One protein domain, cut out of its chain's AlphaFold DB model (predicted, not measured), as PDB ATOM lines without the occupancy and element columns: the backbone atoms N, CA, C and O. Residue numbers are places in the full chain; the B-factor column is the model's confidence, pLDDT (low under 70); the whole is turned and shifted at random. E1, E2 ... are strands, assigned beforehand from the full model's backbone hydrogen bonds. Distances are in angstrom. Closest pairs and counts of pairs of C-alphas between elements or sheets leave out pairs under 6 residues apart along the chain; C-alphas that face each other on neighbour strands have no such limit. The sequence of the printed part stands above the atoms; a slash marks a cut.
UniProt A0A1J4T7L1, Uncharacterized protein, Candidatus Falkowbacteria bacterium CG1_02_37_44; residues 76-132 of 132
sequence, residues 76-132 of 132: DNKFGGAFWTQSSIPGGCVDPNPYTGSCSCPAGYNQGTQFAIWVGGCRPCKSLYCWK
ATOM      1  N   ASP A  76     224.076 229.788 248.315       58.53
ATOM      2  CA  ASP A  76     224.393 230.452 247.052       58.53
ATOM      3  C   ASP A  76     223.795 231.869 247.087       58.53
ATOM      4  O   ASP A  76     222.615 231.980 247.416       58.53
ATOM      5  N   ASN A  77     224.598 232.919 246.842       60.56
ATOM      6  CA  ASN A  77     224.278 234.361 246.968       60.56
ATOM      7  C   ASN A  77     223.142 234.829 246.029       60.56
ATOM      8  O   ASN A  77     223.258 235.779 245.258       60.56
ATOM      9  N   LYS A  78     222.043 234.101 246.049       80.56
ATOM     10  CA  LYS A  78     220.979 234.047 245.071       80.56
ATOM     11  C   LYS A  78     219.692 234.560 245.666       80.56
ATOM     12  O   LYS A  78     218.783 234.791 244.896       80.56
ATOM     13  N   PHE A  79     219.587 234.780 246.977       88.56
ATOM     14  CA  PHE A  79     218.389 235.360 247.579       88.56
ATOM     15  C   PHE A  79     218.360 236.885 247.394       88.56
ATOM     16  O   PHE A  79     219.285 237.583 247.792       88.56
ATOM     17  N   GLY A  80     217.299 237.395 246.770       91.94
ATOM     18  CA  GLY A  80     217.108 238.816 246.440       91.94
ATOM     19  C   GLY A  80     216.026 239.496 247.275       91.94
ATOM     20  O   GLY A  80     215.436 240.476 246.819       91.94
ATOM     21  N   GLY A  81     215.701 238.934 248.441       92.81
ATOM     22  CA  GLY A  81     214.633 239.407 249.319       92.81
ATOM     23  C   GLY A  81     213.288 238.712 249.111       92.81
ATOM     24  O   GLY A  81     213.137 237.800 248.295       92.81
ATOM     25  N   ALA A  82     212.304 239.160 249.886       94.44
ATOM     26  CA  ALA A  82     210.919 238.710 249.837       94.44
ATOM     27  C   ALA A  82     209.977 239.900 250.035       94.44
ATOM     28  O   ALA A  82     210.377 240.924 250.588       94.44
ATOM     29  N   PHE A  83     208.744 239.767 249.556       94.50
ATOM     30  CA  PHE A  83     207.713 240.794 249.662       94.50
ATOM     31  C   PHE A  83     206.316 240.176 249.643       94.50
ATOM     32  O   PHE A  83     206.121 239.037 249.208       94.50
ATOM     33  N   TRP A  84     205.333 240.947 250.103       92.69
ATOM     34  CA  TRP A  84     203.948 240.499 250.214       92.69
ATOM     35  C   TRP A  84     203.034 241.321 249.333       92.69
ATOM     36  O   TRP A  84     203.047 242.552 249.374       92.69
ATOM     37  N   THR A  85     202.186 240.621 248.581       92.25
ATOM     38  CA  THR A  85     201.146 241.271 247.786       92.25
ATOM     39  C   THR A  85     199.747 240.913 248.253       92.25
ATOM     40  O   THR A  85     199.488 239.787 248.681       92.25
ATOM     41  N   GLN A  86     198.835 241.878 248.152       90.62
ATOM     42  CA  GLN A  86     197.428 241.740 248.511       90.62
ATOM     43  C   GLN A  86     196.561 242.491 247.506       90.62
ATOM     44  O   GLN A  86     196.657 243.706 247.378       90.62
ATOM     45  N   SER A  87     195.648 241.798 246.829       85.75
ATOM     46  CA  SER A  87     194.830 242.413 245.769       85.75
ATOM     47  C   SER A  87     193.818 243.453 246.252       85.75
ATOM     48  O   SER A  87     193.310 244.214 245.439       85.75
ATOM     49  N   SER A  88     193.487 243.486 247.545       85.38
ATOM     50  CA  SER A  88     192.500 244.428 248.087       85.38
ATOM     51  C   SER A  88     193.080 245.788 248.492       85.38
ATOM     52  O   SER A  88     192.310 246.659 248.887       85.38
ATOM     53  N   ILE A  89     194.403 245.981 248.433       83.88
ATOM     54  CA  ILE A  89     195.056 247.265 248.735       83.88
ATOM     55  C   ILE A  89     195.428 247.950 247.411       83.88
ATOM     56  O   ILE A  89     196.007 247.293 246.544       83.88
ATOM     57  N   PRO A  90     195.139 249.252 247.220       83.50
ATOM     58  CA  PRO A  90     195.612 249.999 246.054       83.50
ATOM     59  C   PRO A  90     197.144 249.943 245.941       83.50
ATOM     60  O   PRO A  90     197.850 250.273 246.886       83.50
ATOM     61  N   GLY A  91     197.667 249.482 244.801       84.31
ATOM     62  CA  GLY A  91     199.106 249.228 244.608       84.31
ATOM     63  C   GLY A  91     199.581 247.858 245.108       84.31
ATOM     64  O   GLY A  91     200.671 247.416 244.759       84.31
ATOM     65  N   GLY A  92     198.743 247.155 245.867       87.69
ATOM     66  CA  GLY A  92     198.858 245.735 246.166       87.69
ATOM     67  C   GLY A  92     200.083 245.312 246.962       87.69
ATOM     68  O   GLY A  92     200.313 244.114 247.057       87.69
ATOM     69  N   CYS A  93     200.852 246.251 247.511       91.75
ATOM     70  CA  CYS A  93     202.088 245.986 248.229       91.75
ATOM     71  C   CYS A  93     201.879 246.191 249.725       91.75
ATOM     72  O   CYS A  93     201.681 247.321 250.164       91.75
ATOM     73  N   VAL A  94     201.870 245.095 250.481       89.94
ATOM     74  CA  VAL A  94     201.697 245.140 251.941       89.94
ATOM     75  C   VAL A  94     203.042 245.422 252.590       89.94
ATOM     76  O   VAL A  94     203.181 246.402 253.311       89.94
ATOM     77  N   ASP A  95     204.029 244.596 252.242       92.12
ATOM     78  CA  ASP A  95     205.399 244.700 252.728       92.12
ATOM     79  C   ASP A  95     206.348 244.684 251.527       92.12
ATOM     80  O   ASP A  95     206.447 243.654 250.843       92.12
ATOM     81  N   PRO A  96     207.009 245.816 251.221       94.50
ATOM     82  CA  PRO A  96     207.926 245.913 250.097       94.50
ATOM     83  C   PRO A  96     209.208 245.122 250.346       94.50
ATOM     84  O   PRO A  96     209.648 244.931 251.479       94.50
ATOM     85  N   ASN A  97     209.860 244.718 249.258       95.31
ATOM     86  CA  ASN A  97     211.174 244.104 249.323       95.31
ATOM     87  C   ASN A  97     212.202 245.143 249.819       95.31
ATOM     88  O   ASN A  97     212.337 246.191 249.177       95.31
ATOM     89  N   PRO A  98     212.968 244.878 250.895       93.69
ATOM     90  CA  PRO A  98     213.927 245.841 251.444       93.69
ATOM     91  C   PRO A  98     215.023 246.260 250.453       93.69
ATOM     92  O   PRO A  98     215.575 247.347 250.582       93.69
ATOM     93  N   TYR A  99     215.320 245.438 249.442       92.69
ATOM     94  CA  TYR A  99     216.339 245.756 248.436       92.69
ATOM     95  C   TYR A  99     215.853 246.706 247.335       92.69
ATOM     96  O   TYR A  99     216.677 247.313 246.655       92.69
ATOM     97  N   THR A 100     214.539 246.829 247.124       94.88
ATOM     98  CA  THR A 100     213.964 247.666 246.051       94.88
ATOM     99  C   THR A 100     213.009 248.739 246.565       94.88
ATOM    100  O   THR A 100     212.606 249.607 245.794       94.88
ATOM    101  N   GLY A 101     212.594 248.673 247.834       94.38
ATOM    102  CA  GLY A 101     211.565 249.549 248.397       94.38
ATOM    103  C   GLY A 101     210.186 249.370 247.750       94.38
ATOM    104  O   GLY A 101     209.317 250.220 247.919       94.38
ATOM    105  N   SER A 102     209.970 248.288 246.995       93.94
ATOM    106  CA  SER A 102     208.721 248.009 246.280       93.94
ATOM    107  C   SER A 102     208.403 246.512 246.272       93.94
ATOM    108  O   SER A 102     209.240 245.683 246.627       93.94
ATOM    109  N   CYS A 103     207.197 246.129 245.852       94.50
ATOM    110  CA  CYS A 103     206.825 244.722 245.675       94.50
ATOM    111  C   CYS A 103     207.364 244.152 244.357       94.50
ATOM    112  O   CYS A 103     206.609 243.760 243.469       94.50
ATOM    113  N   SER A 104     208.689 244.165 244.222       95.44
ATOM    114  CA  SER A 104     209.415 243.678 243.055       95.44
ATOM    115  C   SER A 104     210.753 243.052 243.446       95.44
ATOM    116  O   SER A 104     211.319 243.334 244.511       95.44
ATOM    117  N   CYS A 105     211.270 242.192 242.570       96.25
ATOM    118  CA  CYS A 105     212.610 241.638 242.709       96.25
ATOM    119  C   CYS A 105     213.684 242.588 242.164       96.25
ATOM    120  O   CYS A 105     213.422 243.296 241.189       96.25
ATOM    121  N   PRO A 106     214.903 242.587 242.742       95.44
ATOM    122  CA  PRO A 106     216.030 243.321 242.179       95.44
ATOM    123  C   PRO A 106     216.329 242.877 240.743       95.44
ATOM    124  O   PRO A 106     216.023 241.750 240.342       95.44
ATOM    125  N   ALA A 107     216.965 243.749 239.961       94.75
ATOM    126  CA  ALA A 107     217.287 243.456 238.568       94.75
ATOM    127  C   ALA A 107     218.116 242.161 238.432       94.75
ATOM    128  O   ALA A 107     219.148 241.982 239.082       94.75
ATOM    129  N   GLY A 108     217.658 241.254 237.566       92.50
ATOM    130  CA  GLY A 108     218.312 239.966 237.321       92.50
ATOM    131  C   GLY A 108     217.980 238.861 238.329       92.50
ATOM    132  O   GLY A 108     218.644 237.828 238.290       92.50
ATOM    133  N   TYR A 109     216.990 239.066 239.201       94.31
ATOM    134  CA  TYR A 109     216.398 238.024 240.042       94.31
ATOM    135  C   TYR A 109     215.035 237.594 239.483       94.31
ATOM    136  O   TYR A 109     214.265 238.406 238.973       94.31
ATOM    137  N   ASN A 110     214.730 236.309 239.617       93.75
ATOM    138  CA  ASN A 110     213.447 235.698 239.306       93.75
ATOM    139  C   ASN A 110     212.527 235.728 240.525       93.75
ATOM    140  O   ASN A 110     212.971 235.551 241.658       93.75
ATOM    141  N   GLN A 111     211.228 235.891 240.288       94.56
ATOM    142  CA  GLN A 111     210.211 235.848 241.334       94.56
ATOM    143  C   GLN A 111     209.665 234.422 241.503       94.56
ATOM    144  O   GLN A 111     209.209 233.804 240.543       94.56
ATOM    145  N   GLY A 112     209.663 233.916 242.733       91.94
ATOM    146  CA  GLY A 112     209.000 232.682 243.148       91.94
ATOM    147  C   GLY A 112     207.854 232.961 244.123       91.94
ATOM    148  O   GLY A 112     207.844 233.977 244.813       91.94
ATOM    149  N   THR A 113     206.874 232.057 244.192       92.06
ATOM    150  CA  THR A 113     205.803 232.111 245.205       92.06
ATOM    151  C   THR A 113     206.131 231.146 246.334       92.06
ATOM    152  O   THR A 113     206.426 229.987 246.057       92.06
ATOM    153  N   GLN A 114     206.095 231.608 247.588       86.19
ATOM    154  CA  GLN A 114     206.281 230.730 248.750       86.19
ATOM    155  C   GLN A 114     204.953 230.081 249.135       86.19
ATOM    156  O   GLN A 114     204.822 228.863 249.157       86.19
ATOM    157  N   PHE A 115     203.953 230.912 249.420       83.50
ATOM    158  CA  PHE A 115     202.625 230.478 249.828       83.50
ATOM    159  C   PHE A 115     201.608 231.603 249.622       83.50
ATOM    160  O   PHE A 115     201.963 232.779 249.495       83.50
ATOM    161  N   ALA A 116     200.331 231.232 249.606       81.75
ATOM    162  CA  ALA A 116     199.224 232.172 249.610       81.75
ATOM    163  C   ALA A 116     198.256 231.816 250.739       81.75
ATOM    164  O   ALA A 116     197.845 230.662 250.860       81.75
ATOM    165  N   ILE A 117     197.903 232.801 251.561       79.94
ATOM    166  CA  ILE A 117     197.018 232.615 252.715       79.94
ATOM    167  C   ILE A 117     195.857 233.603 252.692       79.94
ATOM    168  O   ILE A 117     195.942 234.702 252.140       79.94
ATOM    169  N   TRP A 118     194.757 233.178 253.307       78.56
ATOM    170  CA  TRP A 118     193.557 233.975 253.543       78.56
ATOM    171  C   TRP A 118     193.380 234.157 255.049       78.56
ATOM    172  O   TRP A 118     192.772 233.314 255.706       78.56
ATOM    173  N   VAL A 119     193.928 235.238 255.607       70.44
ATOM    174  CA  VAL A 119     193.844 235.524 257.049       70.44
ATOM    175  C   VAL A 119     193.497 236.994 257.269       70.44
ATOM    176  O   VAL A 119     194.045 237.869 256.605       70.44
ATOM    177  N   GLY A 120     192.566 237.259 258.192       65.31
ATOM    178  CA  GLY A 120     192.409 238.570 258.836       65.31
ATOM    179  C   GLY A 120     192.200 239.779 257.915       65.31
ATOM    180  O   GLY A 120     192.699 240.851 258.222       65.31
ATOM    181  N   GLY A 121     191.499 239.628 256.786       66.25
ATOM    182  CA  GLY A 121     191.268 240.730 255.835       66.25
ATOM    183  C   GLY A 121     192.246 240.776 254.658       66.25
ATOM    184  O   GLY A 121     192.008 241.530 253.716       66.25
ATOM    185  N   CYS A 122     193.268 239.913 254.636       65.50
ATOM    186  CA  CYS A 122     194.113 239.718 253.465       65.50
ATOM    187  C   CYS A 122     193.587 238.630 252.523       65.50
ATOM    188  O   CYS A 122     193.458 237.468 252.912       65.50
ATOM    189  N   ARG A 123     193.233 239.016 251.285       76.62
ATOM    190  CA  ARG A 123     192.460 238.174 250.355       76.62
ATOM    191  C   ARG A 123     192.834 238.366 248.870       76.62
ATOM    192  O   ARG A 123     192.341 239.320 248.267       76.62
ATOM    193  N   PRO A 124     193.579 237.421 248.249       78.56
ATOM    194  CA  PRO A 124     194.623 236.578 248.847       78.56
ATOM    195  C   PRO A 124     195.894 237.379 249.170       78.56
ATOM    196  O   PRO A 124     196.329 238.193 248.356       78.56
ATOM    197  N   CYS A 125     196.527 237.079 250.307       85.44
ATOM    198  CA  CYS A 125     197.924 237.443 250.555       85.44
ATOM    199  C   CYS A 125     198.822 236.462 249.816       85.44
ATOM    200  O   CYS A 125     198.684 235.254 250.018       85.44
ATOM    201  N   LYS A 126     199.749 236.952 248.996       91.06
ATOM    202  CA  LYS A 126     200.773 236.124 248.352       91.06
ATOM    203  C   LYS A 126     202.145 236.532 248.867       91.06
ATOM    204  O   LYS A 126     202.555 237.673 248.659       91.06
ATOM    205  N   SER A 127     202.834 235.583 249.496       92.06
ATOM    206  CA  SER A 127     204.248 235.710 249.841       92.06
ATOM    207  C   SER A 127     205.090 235.342 248.623       92.06
ATOM    208  O   SER A 127     204.956 234.247 248.055       92.06
ATOM    209  N   LEU A 128     205.933 236.277 248.203       94.25
ATOM    210  CA  LEU A 128     206.795 236.170 247.036       94.25
ATOM    211  C   LEU A 128     208.251 236.337 247.469       94.25
ATOM    212  O   LEU A 128     208.558 237.089 248.392       94.25
ATOM    213  N   TYR A 129     209.155 235.639 246.793       94.44
ATOM    214  CA  TYR A 129     210.590 235.713 247.045       94.44
ATOM    215  C   TYR A 129     211.375 235.839 245.756       94.44
ATOM    216  O   TYR A 129     210.904 235.448 244.690       94.44
ATOM    217  N   CYS A 130     212.579 236.374 245.867       94.88
ATOM    218  CA  CYS A 130     213.445 236.645 244.738       94.88
ATOM    219  C   CYS A 130     214.652 235.722 244.782       94.88
ATOM    220  O   CYS A 130     215.308 235.615 245.820       94.88
ATOM    221  N   TRP A 131     214.952 235.064 243.666       91.56
ATOM    222  CA  TRP A 131     216.088 234.154 243.564       91.56
ATOM    223  C   TRP A 131     216.842 234.296 242.232       91.56
ATOM    224  O   TRP A 131     216.263 234.773 241.258       91.56
ATOM    225  N   LYS A 132     218.116 233.904 242.158       88.19
ATOM    226  CA  LYS A 132     218.949 234.004 240.946       88.19
ATOM    227  C   LYS A 132     219.666 232.707 240.599       88.19
ATOM    228  O   LYS A 132     219.985 231.956 241.531       88.19
TER     229      LYS A 132
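AT A GLANCE: This is residues 76 to 132 of the 132 residues of an uncharacterized protein of Candidatus Falkowbacteria bacterium CG1_02_37_44 (UniProt A0A1J4T7L1). One strongly twisted ribbon of a sheet makes this domain: three long strands, E1, E4 and E3, lie side by side, and the short strand E2 forms the edge beyond E1. A long looping stretch without a named element, residues 96 to 109, leads from E2 at one edge to E3 at the other. The 57 printed residues hold four named strands, E1, E2, E3 and E4 along the chain, and no named helix; the sheet's order is E2, E1, E4, E3, all antiparallel, and the class is all strand. The whole is compact, with a radius of gyration of the C-alphas of 11.4 A, yet elongated in outline, spanning 35 by 20 by 13 A.

HOW THE PARTS SIT: From the first residue onward, the first strand is E1, residues 79 to 86, an inner strand. E2, residues 93 to 95, follows after a short link of 6 residues and forms a hairpin with E1; the two are antiparallel at 125 degrees between their directions. The C-alphas of Cys 93 and Thr 85 face each other at 4.8 A, and N 94 and O 84 are within hydrogen-bond range at 3.0 A. E3, residues 110 to 119, is the other edge strand and is apart from E2. A tight link of 2 residues joins it to the inner strand E4, residues 122 to 131, in a second hairpin, antiparallel at 156 degrees. Here the C-alphas of Lys 126 and Ala 116 face each other at 4.4 A, and N 112 and O 129 are 2.8 A apart, within hydrogen-bond range. E4 is also the antiparallel neighbour of E1, at 165 degrees; the C-alphas of Ala 82 and Tyr 129 face each other at 4.1 A, and N 80 and O 130 are within hydrogen-bond range at 2.8 A. From edge to edge the strands' lines turn by 93 degrees.

IN THESE COORDINATES: E1 begins at C-alpha 79, (218.389, 235.360, 247.579), and measures 21.9 A from first to last C-alpha. E2 has three residues. E3 begins at C-alpha 110, (213.447, 235.698, 239.306), and measures 26.4 A. E4 measures 24.7 A and ends at C-alpha 131, (216.088, 234.154, 243.564).

THE WHOLE: The C-alphas of Asp 76 and Gly 121 are the two farthest apart, at 35.8 A, while those of Asp 76 and Lys 132, the first and last printed, are 8.9 A apart. The printed part has no cut. The link from E2 to E3, 14 residues, is long. The mean pLDDT of the printed part is 87.4; residues 76 to 77 and 120 to 122 are under 70.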